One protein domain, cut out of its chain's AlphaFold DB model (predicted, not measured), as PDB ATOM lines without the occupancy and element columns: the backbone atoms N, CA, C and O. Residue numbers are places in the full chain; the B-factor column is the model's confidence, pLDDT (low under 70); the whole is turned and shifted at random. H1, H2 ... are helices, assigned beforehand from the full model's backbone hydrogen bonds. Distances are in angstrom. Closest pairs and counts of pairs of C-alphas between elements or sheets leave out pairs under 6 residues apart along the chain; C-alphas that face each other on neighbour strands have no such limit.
ATOM      1  N   GLY A   3      46.899 -52.703   7.475       55.69
ATOM      2  CA  GLY A   3      45.880 -51.656   7.655       55.69
ATOM      3  C   GLY A   3      45.580 -51.214   9.099       55.69
ATOM      4  O   GLY A   3      44.990 -50.161   9.287       55.69
ATOM      5  N   HIS A   4      45.987 -51.970  10.128       57.03
ATOM      6  CA  HIS A   4      45.809 -51.558  11.532       57.03
ATOM      7  C   HIS A   4      46.868 -50.541  11.990       57.03
ATOM      8  O   HIS A   4      46.554 -49.647  12.770       57.03
ATOM      9  N   LYS A   5      48.104 -50.644  11.474       61.75
ATOM     10  CA  LYS A   5      49.202 -49.723  11.813       61.75
ATOM     11  C   LYS A   5      49.013 -48.350  11.177       61.75
ATOM     12  O   LYS A   5      49.342 -47.344  11.796       61.75
ATOM     13  N   ASP A   6      48.436 -48.311   9.979       67.25
ATOM     14  CA  ASP A   6      48.142 -47.052   9.297       67.25
ATOM     15  C   ASP A   6      47.066 -46.259  10.050       67.25
ATOM     16  O   ASP A   6      47.223 -45.061  10.262       67.25
ATOM     17  N   ILE A   7      46.014 -46.922  10.549       74.56
ATOM     18  CA  ILE A   7      44.945 -46.269  11.327       74.56
ATOM     19  C   ILE A   7      45.490 -45.664  12.629       74.56
ATOM     20  O   ILE A   7      45.137 -44.535  12.966       74.56
ATOM     21  N   GLU A   8      46.374 -46.370  13.337       78.62
ATOM     22  CA  GLU A   8      47.025 -45.852  14.549       78.62
ATOM     23  C   GLU A   8      47.929 -44.647  14.242       78.62
ATOM     24  O   GLU A   8      47.898 -43.650  14.965       78.62
ATOM     25  N   ALA A   9      48.677 -44.688  13.134       77.75
ATOM     26  CA  ALA A   9      49.502 -43.566  12.694       77.75
ATOM     27  C   ALA A   9      48.655 -42.335  12.317       77.75
ATOM     28  O   ALA A   9      48.984 -41.216  12.713       77.75
ATOM     29  N   TYR A  10      47.532 -42.523  11.616       77.62
ATOM     30  CA  TYR A  10      46.593 -41.441  11.302       77.62
ATOM     31  C   TYR A  10      45.947 -40.845  12.557       77.62
ATOM     32  O   TYR A  10      45.810 -39.626  12.647       77.62
ATOM     33  N   GLN A  11      45.579 -41.674  13.537       83.00
ATOM     34  CA  GLN A  11      45.036 -41.197  14.811       83.00
ATOM     35  C   GLN A  11      46.070 -40.396  15.605       83.00
ATOM     36  O   GLN A  11      45.744 -39.323  16.109       83.00
ATOM     37  N   ALA A  12      47.323 -40.859  15.652       82.12
ATOM     38  CA  ALA A  12      48.407 -40.130  16.302       82.12
ATOM     39  C   ALA A  12      48.667 -38.772  15.628       82.12
ATOM     40  O   ALA A  12      48.818 -37.763  16.315       82.12
ATOM     41  N   LEU A  13      48.658 -38.714  14.293       79.88
ATOM     42  CA  LEU A  13      48.806 -37.459  13.546       79.88
ATOM     43  C   LEU A  13      47.640 -36.489  13.796       79.88
ATOM     44  O   LEU A  13      47.871 -35.296  13.987       79.88
ATOM     45  N   LEU A  14      46.403 -36.991  13.852       81.62
ATOM     46  CA  LEU A  14      45.220 -36.196  14.203       81.62
ATOM     47  C   LEU A  14      45.293 -35.642  15.629       81.62
ATOM     48  O   LEU A  14      44.927 -34.487  15.861       81.62
ATOM     49  N   GLU A  15      45.773 -36.440  16.585       81.56
ATOM     50  CA  GLU A  15      45.950 -36.010  17.974       81.56
ATOM     51  C   GLU A  15      47.044 -34.937  18.102       81.56
ATOM     52  O   GLU A  15      46.905 -33.986  18.875       81.56
ATOM     53  N   ILE A  16      48.116 -35.052  17.315       78.94
ATOM     54  CA  ILE A  16      49.187 -34.052  17.264       78.94
ATOM     55  C   ILE A  16      48.671 -32.737  16.663       78.94
ATOM     56  O   ILE A  16      48.845 -31.701  17.301       78.94
ATOM     57  N   ASP A  17      47.976 -32.762  15.518       74.56
ATOM     58  CA  ASP A  17      47.425 -31.541  14.889       74.56
ATOM     59  C   ASP A  17      46.406 -30.847  15.810       74.56
ATOM     60  O   ASP A  17      46.444 -29.631  16.013       74.56
ATOM     61  N   THR A  18      45.525 -31.613  16.462       74.31
ATOM     62  CA  THR A  18      44.578 -31.039  17.434       74.31
ATOM     63  C   THR A  18      45.280 -30.445  18.653       74.31
ATOM     64  O   THR A  18      44.902 -29.357  19.103       74.31
ATOM     65  N   LYS A  19      46.331 -31.094  19.171       72.56
ATOM     66  CA  LYS A  19      47.154 -30.527  20.246       72.56
ATOM     67  C   LYS A  19      47.845 -29.244  19.794       72.56
ATOM     68  O   LYS A  19      47.704 -28.240  20.492       72.56
ATOM     69  N   GLU A  20      48.520 -29.230  18.648       69.75
ATOM     70  CA  GLU A  20      49.212 -28.046  18.123       69.75
ATOM     71  C   GLU A  20      48.265 -26.858  17.928       69.75
ATOM     72  O   GLU A  20      48.551 -25.757  18.411       69.75
ATOM     73  N   ARG A  21      47.086 -27.079  17.334       68.25
ATOM     74  CA  ARG A  21      46.054 -26.035  17.204       68.25
ATOM     75  C   ARG A  21      45.586 -25.508  18.556       68.25
ATOM     76  O   ARG A  21      45.422 -24.299  18.714       68.25
ATOM     77  N   SER A  22      45.415 -26.386  19.548       69.94
ATOM     78  CA  SER A  22      45.032 -25.977  20.908       69.94
ATOM     79  C   SER A  22      46.124 -25.160  21.614       69.94
ATOM     80  O   SER A  22      45.830 -24.239  22.377       69.94
ATOM     81  N   PHE A  23      47.401 -25.460  21.353       65.38
ATOM     82  CA  PHE A  23      48.522 -24.689  21.887       65.38
ATOM     83  C   PHE A  23      48.613 -23.312  21.225       65.38
ATOM     84  O   PHE A  23      48.794 -22.312  21.927       65.38
ATOM     85  N   ALA A  24      48.431 -23.242  19.905       65.56
ATOM     86  CA  ALA A  24      48.417 -21.989  19.159       65.56
ATOM     87  C   ALA A  24      47.268 -21.064  19.606       65.56
ATOM     88  O   ALA A  24      47.490 -19.874  19.850       65.56
ATOM     89  N   SER A  25      46.060 -21.607  19.800       71.06
ATOM     90  CA  SER A  25      44.914 -20.828  20.290       71.06
ATOM     91  C   SER A  25      45.128 -20.330  21.722       71.06
ATOM     92  O   SER A  25      44.915 -19.147  21.999       71.06
ATOM     93  N   ARG A  26      45.678 -21.167  22.618       72.31
ATOM     94  CA  ARG A  26      46.045 -20.759  23.988       72.31
ATOM     95  C   ARG A  26      47.048 -19.611  24.024       72.31
ATOM     96  O   ARG A  26      46.866 -18.682  24.812       72.31
ATOM     97  N   GLN A  27      48.089 -19.640  23.190       76.12
ATOM     98  CA  GLN A  27      49.037 -18.524  23.099       76.12
ATOM     99  C   GLN A  27      48.352 -17.240  22.610       76.12
ATOM    100  O   GLN A  27      48.614 -16.157  23.140       76.12
ATOM    101  N   GLY A  28      47.425 -17.361  21.652       76.12
ATOM    102  CA  GLY A  28      46.589 -16.254  21.191       76.12
ATOM    103  C   GLY A  28      45.774 -15.616  22.319       76.12
ATOM    104  O   GLY A  28      45.779 -14.392  22.458       76.12
ATOM    105  N   TYR A  29      45.145 -16.429  23.172       78.31
ATOM    106  CA  TYR A  29      44.362 -15.938  24.312       78.31
ATOM    107  C   TYR A  29      45.226 -15.234  25.359       78.31
ATOM    108  O   TYR A  29      44.860 -14.162  25.834       78.31
ATOM    109  N   ILE A  30      46.401 -15.788  25.685       80.38
ATOM    110  CA  ILE A  30      47.343 -15.146  26.619       80.38
ATOM    111  C   ILE A  30      47.744 -13.767  26.093       80.38
ATOM    112  O   ILE A  30      47.716 -12.783  26.835       80.38
ATOM    113  N   LYS A  31      48.068 -13.675  24.798       82.56
ATOM    114  CA  LYS A  31      48.408 -12.403  24.155       82.56
ATOM    115  C   LYS A  31      47.252 -11.404  24.236       82.56
ATOM    116  O   LYS A  31      47.489 -10.235  24.539       82.56
ATOM    117  N   ALA A  32      46.023 -11.861  24.002       74.31
ATOM    118  CA  ALA A  32      44.835 -11.028  24.127       74.31
ATOM    119  C   ALA A  32      44.684 -10.473  25.549       74.31
ATOM    120  O   ALA A  32      44.504  -9.273  25.707       74.31
ATOM    121  N   TYR A  33      44.856 -11.301  26.584       81.06
ATOM    122  CA  TYR A  33      44.741 -10.861  27.979       81.06
ATOM    123  C   TYR A  33      45.775  -9.803  28.360       81.06
ATOM    124  O   TYR A  33      45.418  -8.788  28.955       81.06
ATOM    125  N   VAL A  34      47.043 -10.010  27.996       83.50
ATOM    126  CA  VAL A  34      48.116  -9.048  28.293       83.50
ATOM    127  C   VAL A  34      47.849  -7.712  27.598       83.50
ATOM    128  O   VAL A  34      47.972  -6.652  28.214       83.50
ATOM    129  N   LEU A  35      47.434  -7.751  26.328       79.88
ATOM    130  CA  LEU A  35      47.137  -6.542  25.562       79.88
ATOM    131  C   LEU A  35      45.893  -5.808  26.070       79.88
ATOM    132  O   LEU A  35      45.900  -4.580  26.071       79.88
ATOM    133  N   SER A  36      44.873  -6.522  26.552       74.25
ATOM    134  CA  SER A  36      43.684  -5.915  27.165       74.25
ATOM    135  C   SER A  36      44.003  -5.095  28.412       74.25
ATOM    136  O   SER A  36      43.346  -4.089  28.667       74.25
ATOM    137  N   ILE A  37      44.999  -5.520  29.192       76.62
ATOM    138  CA  ILE A  37      45.434  -4.802  30.396       76.62
ATOM    139  C   ILE A  37      46.257  -3.569  30.012       76.62
ATOM    140  O   ILE A  37      46.048  -2.494  30.568       76.62
ATOM    141  N   LEU A  38      47.195  -3.722  29.070       82.19
ATOM    142  CA  LEU A  38      48.134  -2.661  28.705       82.19
ATOM    143  C   LEU A  38      47.473  -1.545  27.883       82.19
ATOM    144  O   LEU A  38      47.761  -0.369  28.086       82.19
ATOM    145  N   LEU A  39      46.596  -1.913  26.945       80.69
ATOM    146  CA  LEU A  39      45.837  -0.985  26.114       80.69
ATOM    147  C   LEU A  39      44.353  -1.370  26.125       80.69
ATOM    148  O   LEU A  39      43.916  -2.189  25.312       80.69
ATOM    149  N   PRO A  40      43.540  -0.714  26.967       77.50
ATOM    150  CA  PRO A  40      42.108  -0.978  27.048       77.50
ATOM    151  C   PRO A  40      41.349  -0.963  25.700       77.50
ATOM    152  O   PRO A  40      40.511  -1.842  25.489       77.50
ATOM    153  N   PRO A  41      41.649  -0.067  24.729       80.25
ATOM    154  CA  PRO A  41      41.000  -0.107  23.412       80.25
ATOM    155  C   PRO A  41      41.249  -1.417  22.651       80.25
ATOM    156  O   PRO A  41      40.379  -1.902  21.927       80.25
ATOM    157  N   ILE A  42      42.426  -2.019  22.839       81.38
ATOM    158  CA  ILE A  42      42.791  -3.294  22.219       81.38
ATOM    159  C   ILE A  42      42.038  -4.450  22.886       81.38
ATOM    160  O   ILE A  42      41.651  -5.406  22.214       81.38
ATOM    161  N   GLY A  43      41.761  -4.358  24.186       75.88
ATOM    162  CA  GLY A  43      40.955  -5.364  24.869       75.88
ATOM    163  C   GLY A  43      39.511  -5.432  24.374       75.88
ATOM    164  O   GLY A  43      38.976  -6.526  24.191       75.88
ATOM    165  N   LEU A  44      38.914  -4.283  24.033       81.75
ATOM    166  CA  LEU A  44      37.609  -4.238  23.367       81.75
ATOM    167  C   LEU A  44      37.666  -4.842  21.953       81.75
ATOM    168  O   LEU A  44      36.760  -5.578  21.562       81.75
ATOM    169  N   TYR A  45      38.746  -4.590  21.206       84.25
ATOM    170  CA  TYR A  45      38.969  -5.232  19.907       84.25
ATOM    171  C   TYR A  45      39.004  -6.762  20.031       84.25
ATOM    172  O   TYR A  45      38.331  -7.449  19.264       84.25
ATOM    173  N   TYR A  46      39.729  -7.308  21.012       80.75
ATOM    174  CA  TYR A  46      39.774  -8.755  21.230       80.75
ATOM    175  C   TYR A  46      38.434  -9.327  21.687       80.75
ATOM    176  O   TYR A  46      38.062 -10.404  21.230       80.75
ATOM    177  N   PHE A  47      37.679  -8.606  22.518       82.88
ATOM    178  CA  PHE A  47      36.310  -8.994  22.859       82.88
ATOM    179  C   PHE A  47      35.449  -9.146  21.602       82.88
ATOM    180  O   PHE A  47      34.866 -10.208  21.392       82.88
ATOM    181  N   ILE A  48      35.432  -8.135  20.727       83.12
ATOM    182  CA  ILE A  48      34.659  -8.189  19.480       83.12
ATOM    183  C   ILE A  48      35.166  -9.324  18.584       83.12
ATOM    184  O   ILE A  48      34.370 -10.098  18.057       83.12
ATOM    185  N   LYS A  49      36.488  -9.461  18.444       81.31
ATOM    186  CA  LYS A  49      37.111 -10.493  17.613       81.31
ATOM    187  C   LYS A  49      36.720 -11.903  18.054       81.31
ATOM    188  O   LYS A  49      36.307 -12.689  17.215       81.31
ATOM    189  N   TYR A  50      36.830 -12.226  19.338       81.06
ATOM    190  CA  TYR A  50      36.559 -13.582  19.820       81.06
ATOM    191  C   TYR A  50      35.063 -13.890  19.977       81.06
ATOM    192  O   TYR A  50      34.674 -15.043  19.829       81.06
ATOM    193  N   ILE A  51      34.215 -12.885  20.232       80.75
ATOM    194  CA  ILE A  51      32.759 -13.076  20.355       80.75
ATOM    195  C   ILE A  51      32.067 -13.139  18.988       80.75
ATOM    196  O   ILE A  51      31.190 -13.975  18.800       80.75
ATOM    197  N   PHE A  52      32.424 -12.257  18.048       79.19
ATOM    198  CA  PHE A  52      31.706 -12.120  16.771       79.19
ATOM    199  C   PHE A  52      32.426 -12.761  15.582       79.19
ATOM    200  O   PHE A  52      31.769 -13.102  14.603       79.19
ATOM    201  N   PHE A  53      33.751 -12.918  15.648       79.94
ATOM    202  CA  PHE A  53      34.571 -13.447  14.549       79.94
ATOM    203  C   PHE A  53      35.357 -14.716  14.924       79.94
ATOM    204  O   PHE A  53      36.183 -15.168  14.134       79.94
ATOM    205  N   GLY A  54      35.142 -15.270  16.121       70.50
ATOM    206  CA  GLY A  54      35.690 -16.569  16.515       70.50
ATOM    207  C   GLY A  54      34.875 -17.724  15.933       70.50
ATOM    208  O   GLY A  54      33.731 -17.535  15.521       70.50
ATOM    209  N   ASP A  55      35.418 -18.941  15.983       74.38
ATOM    210  CA  ASP A  55      34.776 -20.161  15.455       74.38
ATOM    211  C   ASP A  55      33.554 -20.623  16.287       74.38
ATOM    212  O   ASP A  55      33.108 -21.767  16.201       74.38
ATOM    213  N   GLY A  56      33.017 -19.757  17.154       66.62
ATOM    214  CA  GLY A  56      31.929 -20.072  18.079       66.62
ATOM    215  C   GLY A  56      32.319 -21.075  19.169       66.62
ATOM    216  O   GLY A  56      31.445 -21.586  19.875       66.62
ATOM    217  N   SER A  57      33.615 -21.376  19.327       78.44
ATOM    218  CA  SER A  57      34.078 -22.283  20.371       78.44
ATOM    219  C   SER A  57      33.825 -21.672  21.754       78.44
ATOM    220  O   SER A  57      33.944 -20.461  21.969       78.44
ATOM    221  N   LYS A  58      33.481 -22.517  22.733       79.19
ATOM    222  CA  LYS A  58      33.277 -22.072  24.123       79.19
ATOM    223  C   LYS A  58      34.527 -21.393  24.694       79.19
ATOM    224  O   LYS A  58      34.402 -20.508  25.540       79.19
ATOM    225  N   ASP A  59      35.705 -21.799  24.229       79.62
ATOM    226  CA  ASP A  59      36.984 -21.257  24.676       79.62
ATOM    227  C   ASP A  59      37.240 -19.855  24.114       79.62
ATOM    228  O   ASP A  59      37.654 -18.978  24.873       79.62
ATOM    229  N   ASP A  60      36.906 -19.603  22.845       76.69
ATOM    230  CA  ASP A  60      36.968 -18.261  22.248       76.69
ATOM    231  C   ASP A  60      36.012 -17.305  22.962       76.69
ATOM    232  O   ASP A  60      36.398 -16.214  23.386       76.69
ATOM    233  N   MET A  61      34.769 -17.741  23.179       80.56
ATOM    234  CA  MET A  61      33.750 -16.924  23.842       80.56
ATOM    235  C   MET A  61      34.180 -16.549  25.269       80.56
ATOM    236  O   MET A  61      34.035 -15.401  25.700       80.56
ATOM    237  N   LYS A  62      34.777 -17.505  25.992       83.75
ATOM    238  CA  LYS A  62      35.354 -17.283  27.319       83.75
ATOM    239  C   LYS A  62      36.544 -16.326  27.264       83.75
ATOM    240  O   LYS A  62      36.630 -15.440  28.112       83.75
ATOM    241  N   ALA A  63      37.434 -16.470  26.283       80.62
ATOM    242  CA  ALA A  63      38.586 -15.590  26.115       80.62
ATOM    243  C   ALA A  63      38.166 -14.146  25.808       80.62
ATOM    244  O   ALA A  63      38.677 -13.213  26.429       80.62
ATOM    245  N   GLY A  64      37.179 -13.953  24.931       80.75
ATOM    246  CA  GLY A  64      36.589 -12.644  24.659       80.75
ATOM    247  C   GLY A  64      36.023 -12.001  25.927       80.75
ATOM    248  O   GLY A  64      36.399 -10.880  26.272       80.75
ATOM    249  N   LEU A  65      35.176 -12.726  26.667       86.19
ATOM    250  CA  LEU A  65      34.578 -12.225  27.911       86.19
ATOM    251  C   LEU A  65      35.643 -11.865  28.959       86.19
ATOM    252  O   LEU A  65      35.554 -10.824  29.611       86.19
ATOM    253  N   MET A  66      36.675 -12.699  29.102       83.94
ATOM    254  CA  MET A  66      37.751 -12.465  30.064       83.94
ATOM    255  C   MET A  66      38.595 -11.243  29.684       83.94
ATOM    256  O   MET A  66      38.926 -10.430  30.547       83.94
ATOM    257  N   ALA A  67      38.887 -11.064  28.391       81.62
ATOM    258  CA  ALA A  67      39.548  -9.873  27.867       81.62
ATOM    259  C   ALA A  67      38.736  -8.598  28.153       81.62
ATOM    260  O   ALA A  67      39.313  -7.579  28.537       81.62
ATOM    261  N   PHE A  68      37.408  -8.656  28.033       83.94
ATOM    262  CA  PHE A  68      36.523  -7.534  28.352       83.94
ATOM    263  C   PHE A  68      36.502  -7.203  29.849       83.94
ATOM    264  O   PHE A  68      36.658  -6.042  30.223       83.94
ATOM    265  N   LEU A  69      36.393  -8.215  30.717       89.81
ATOM    266  CA  LEU A  69      36.455  -8.024  32.170       89.81
ATOM    267  C   LEU A  69      37.785  -7.392  32.604       89.81
ATOM    268  O   LEU A  69      37.785  -6.421  33.359       89.81
ATOM    269  N   LEU A  70      38.908  -7.884  32.071       85.81
ATOM    270  CA  LEU A  70      40.233  -7.306  32.314       85.81
ATOM    271  C   LEU A  70      40.308  -5.840  31.880       85.81
ATOM    272  O   LEU A  70      40.856  -5.013  32.605       85.81
ATOM    273  N   THR A  71      39.710  -5.514  30.735       85.69
ATOM    274  CA  THR A  71      39.645  -4.143  30.213       85.69
ATOM    275  C   THR A  71      38.881  -3.218  31.164       85.69
ATOM    276  O   THR A  71      39.357  -2.125  31.475       85.69
ATOM    277  N   ILE A  72      37.724  -3.654  31.676       89.06
ATOM    278  CA  ILE A  72      36.929  -2.883  32.646       89.06
ATOM    279  C   ILE A  72      37.717  -2.662  33.941       89.06
ATOM    280  O   ILE A  72      37.770  -1.539  34.443       89.06
ATOM    281  N   CYS A  73      38.362  -3.707  34.468       89.50
ATOM    282  CA  CYS A  73      39.193  -3.589  35.664       89.50
ATOM    283  C   CYS A  73      40.350  -2.601  35.456       89.50
ATOM    284  O   CYS A  73      40.572  -1.733  36.301       89.50
ATOM    285  N   ALA A  74      41.051  -2.687  34.322       87.56
ATOM    286  CA  ALA A  74      42.149  -1.784  33.983       87.56
ATOM    287  C   ALA A  74      41.684  -0.323  33.873       87.56
ATOM    288  O   ALA A  74      42.341   0.575  34.407       87.56
ATOM    289  N   LEU A  75      40.528  -0.073  33.249       86.75
ATOM    290  CA  LEU A  75      39.925   1.262  33.193       86.75
ATOM    291  C   LEU A  75      39.565   1.784  34.585       86.75
ATOM    292  O   LEU A  75      39.902   2.921  34.909       86.75
ATOM    293  N   GLY A  76      38.940   0.957  35.427       86.69
ATOM    294  CA  GLY A  76      38.582   1.335  36.795       86.69
ATOM    295  C   GLY A  76      39.802   1.742  37.625       86.69
ATOM    296  O   GLY A  76      39.794   2.793  38.267       86.69
ATOM    297  N   ILE A  77      40.884   0.961  37.548       88.38
ATOM    298  CA  ILE A  77      42.159   1.281  38.205       88.38
ATOM    299  C   ILE A  77      42.753   2.572  37.630       88.38
ATOM    300  O   ILE A  77      43.165   3.445  38.393       88.38
ATOM    301  N   SER A  78      42.754   2.733  36.305       85.06
ATOM    302  CA  SER A  78      43.319   3.918  35.644       85.06
ATOM    303  C   SER A  78      42.591   5.201  36.049       85.06
ATOM    304  O   SER A  78      43.232   6.210  36.352       85.06
ATOM    305  N   ILE A  79      41.257   5.162  36.123       87.44
ATOM    306  CA  ILE A  79      40.426   6.279  36.596       87.44
ATOM    307  C   ILE A  79      40.691   6.548  38.081       87.44
ATOM    308  O   ILE A  79      40.838   7.706  38.479       87.44
ATOM    309  N   GLY A  80      40.796   5.498  38.900       87.25
ATOM    310  CA  GLY A  80      41.103   5.612  40.325       87.25
ATOM    311  C   GLY A  80      42.445   6.302  40.578       87.25
ATOM    312  O   GLY A  80      42.499   7.301  41.295       87.25
ATOM    313  N   ILE A  81      43.510   5.828  39.925       86.56
ATOM    314  CA  ILE A  81      44.854   6.420  40.003       86.56
ATOM    315  C   ILE A  81      44.831   7.862  39.502       86.56
ATOM    316  O   ILE A  81      45.337   8.750  40.185       86.56
ATOM    317  N   SER A  82      44.192   8.122  38.357       84.81
ATOM    318  CA  SER A  82      44.076   9.479  37.814       84.81
ATOM    319  C   SER A  82      43.398  10.414  38.812       84.81
ATOM    320  O   SER A  82      43.895  11.504  39.065       84.81
ATOM    321  N   THR A  83      42.313   9.975  39.453       83.44
ATOM    322  CA  THR A  83      41.597  10.773  40.459       83.44
ATOM    323  C   THR A  83      42.481  11.092  41.666       83.44
ATOM    324  O   THR A  83      42.443  12.210  42.179       83.44
ATOM    325  N   ILE A  84      43.296  10.136  42.120       83.50
ATOM    326  CA  ILE A  84      44.247  10.345  43.220       83.50
ATOM    327  C   ILE A  84      45.330  11.350  42.813       83.50
ATOM    328  O   ILE A  84      45.585  12.295  43.557       83.50
ATOM    329  N   LEU A  85      45.915  11.197  41.623       81.62
ATOM    330  CA  LEU A  85      46.932  12.115  41.100       81.62
ATOM    331  C   LEU A  85      46.375  13.532  40.914       81.62
ATOM    332  O   LEU A  85      47.007  14.502  41.326       81.62
ATOM    333  N   PHE A  86      45.155  13.664  40.387       82.12
ATOM    334  CA  PHE A  86      44.471  14.952  40.266       82.12
ATOM    335  C   PHE A  86      44.197  15.593  41.627       82.12
ATOM    336  O   PHE A  86      44.340  16.808  41.760       82.12
ATOM    337  N   LYS A  87      43.825  14.811  42.646       76.75
ATOM    338  CA  LYS A  87      43.662  15.327  44.013       76.75
ATOM    339  C   LYS A  87      44.986  15.808  44.597       76.75
ATOM    340  O   LYS A  87      45.009  16.860  45.218       76.75
ATOM    341  N   GLN A  88      46.078  15.079  44.367       71.25
ATOM    342  CA  GLN A  88      47.405  15.488  44.825       71.25
ATOM    343  C   GLN A  88      47.875  16.772  44.132       71.25
ATOM    344  O   GLN A  88      48.305  17.699  44.814       71.25
ATOM    345  N   MET A  89      47.720  16.878  42.809       67.62
ATOM    346  CA  MET A  89      48.088  18.078  42.048       67.62
ATOM    347  C   MET A  89      47.254  19.313  42.403       67.62
ATOM    348  O   MET A  89      47.779  20.420  42.396       67.62
ATOM    349  N   ASN A  90      45.969  19.133  42.715       63.81
ATOM    350  CA  ASN A  90      45.074  20.227  43.100       63.81
ATOM    351  C   ASN A  90      45.047  20.478  44.612       63.81
ATOM    352  O   ASN A  90      44.158  21.182  45.094       63.81
ATOM    353  N   THR A  91      45.997  19.924  45.373       58.50
ATOM    354  CA  THR A  91      46.181  20.355  46.759       58.50
ATOM    355  C   THR A  91      46.561  21.836  46.703       58.50
ATOM    356  O   THR A  91      47.596  22.154  46.110       58.50
ATOM    357  N   PRO A  92      45.738  22.757  47.238       60.19
ATOM    358  CA  PRO A  92      46.063  24.174  47.199       60.19
ATOM    359  C   PRO A  92      47.439  24.360  47.833       60.19
ATOM    360  O   PRO A  92      47.705  23.780  48.891       60.19
ATOM    361  N   LEU A  93      48.315  25.127  47.165       57.59
ATOM    362  CA  LEU A  93      49.626  25.483  47.707       57.59
ATOM    363  C   LEU A  93      49.448  25.862  49.182       57.59
ATOM    364  O   LEU A  93      48.534  26.638  49.489       57.59
ATOM    365  N   PRO A  94      50.274  25.324  50.098       58.88
ATOM    366  CA  PRO A  94      50.125  25.634  51.504       58.88
ATOM    367  C   PRO A  94      50.173  27.153  51.651       58.88
ATOM    368  O   PRO A  94      51.135  27.785  51.219       58.88
TER     369      PRO A  94
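What this domain is: This is residues 3 to 94 of the 118 residues of an uncharacterized protein of Candidatus Roizmanbacteria bacterium RIFOXYD1_FULL_38_12 (UniProt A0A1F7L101). Two long helices, H1 and H3, overlap only partly, and short H2 packs on both there, making a small bundle. Residues 3 to 24 and 79 to 94 stick out at opposite ends of this rod. The 92 printed residues hold three named helices, H1, H2, H3 in chain order: all helix, extended, radius of gyration of the C-alphas 21.6 A, spans 89 by 23 by 14 A.

Where its parts are: Find C-alpha 3 at (45.880, -51.656, 7.655); H1, residues 3 to 38, runs 53.4 A. Next come H2, residues 40 to 52, and H3, residues 58 to 89, 46.4 A, ending at (48.088, 18.078, 42.048).

How they stand to each other: The bundle is up and down, each helix running against the one before. Hairpin H1 and H2 touches at C-alphas Ser 36 and Gly 43, the closest, 3.6 A; hairpin H2 and H3 at Phe 47 and Gly 64, 4.1 A. H1, with residues 29 to 37 alone, touches H3 at a shallow tilt of 17 degrees, the same way; the closest C-alphas, Tyr 33 and Ala 67, are 5.3 A apart. Every O i to N i+4 pair is within hydrogen-bond range in H2 and H3, 31 of 32 in H1.

The domain as a whole: The printed part has no cut; both links are tight. pLDDT is under 70 at residues 3 to 6, 20 to 24, 56 and 89 to 94.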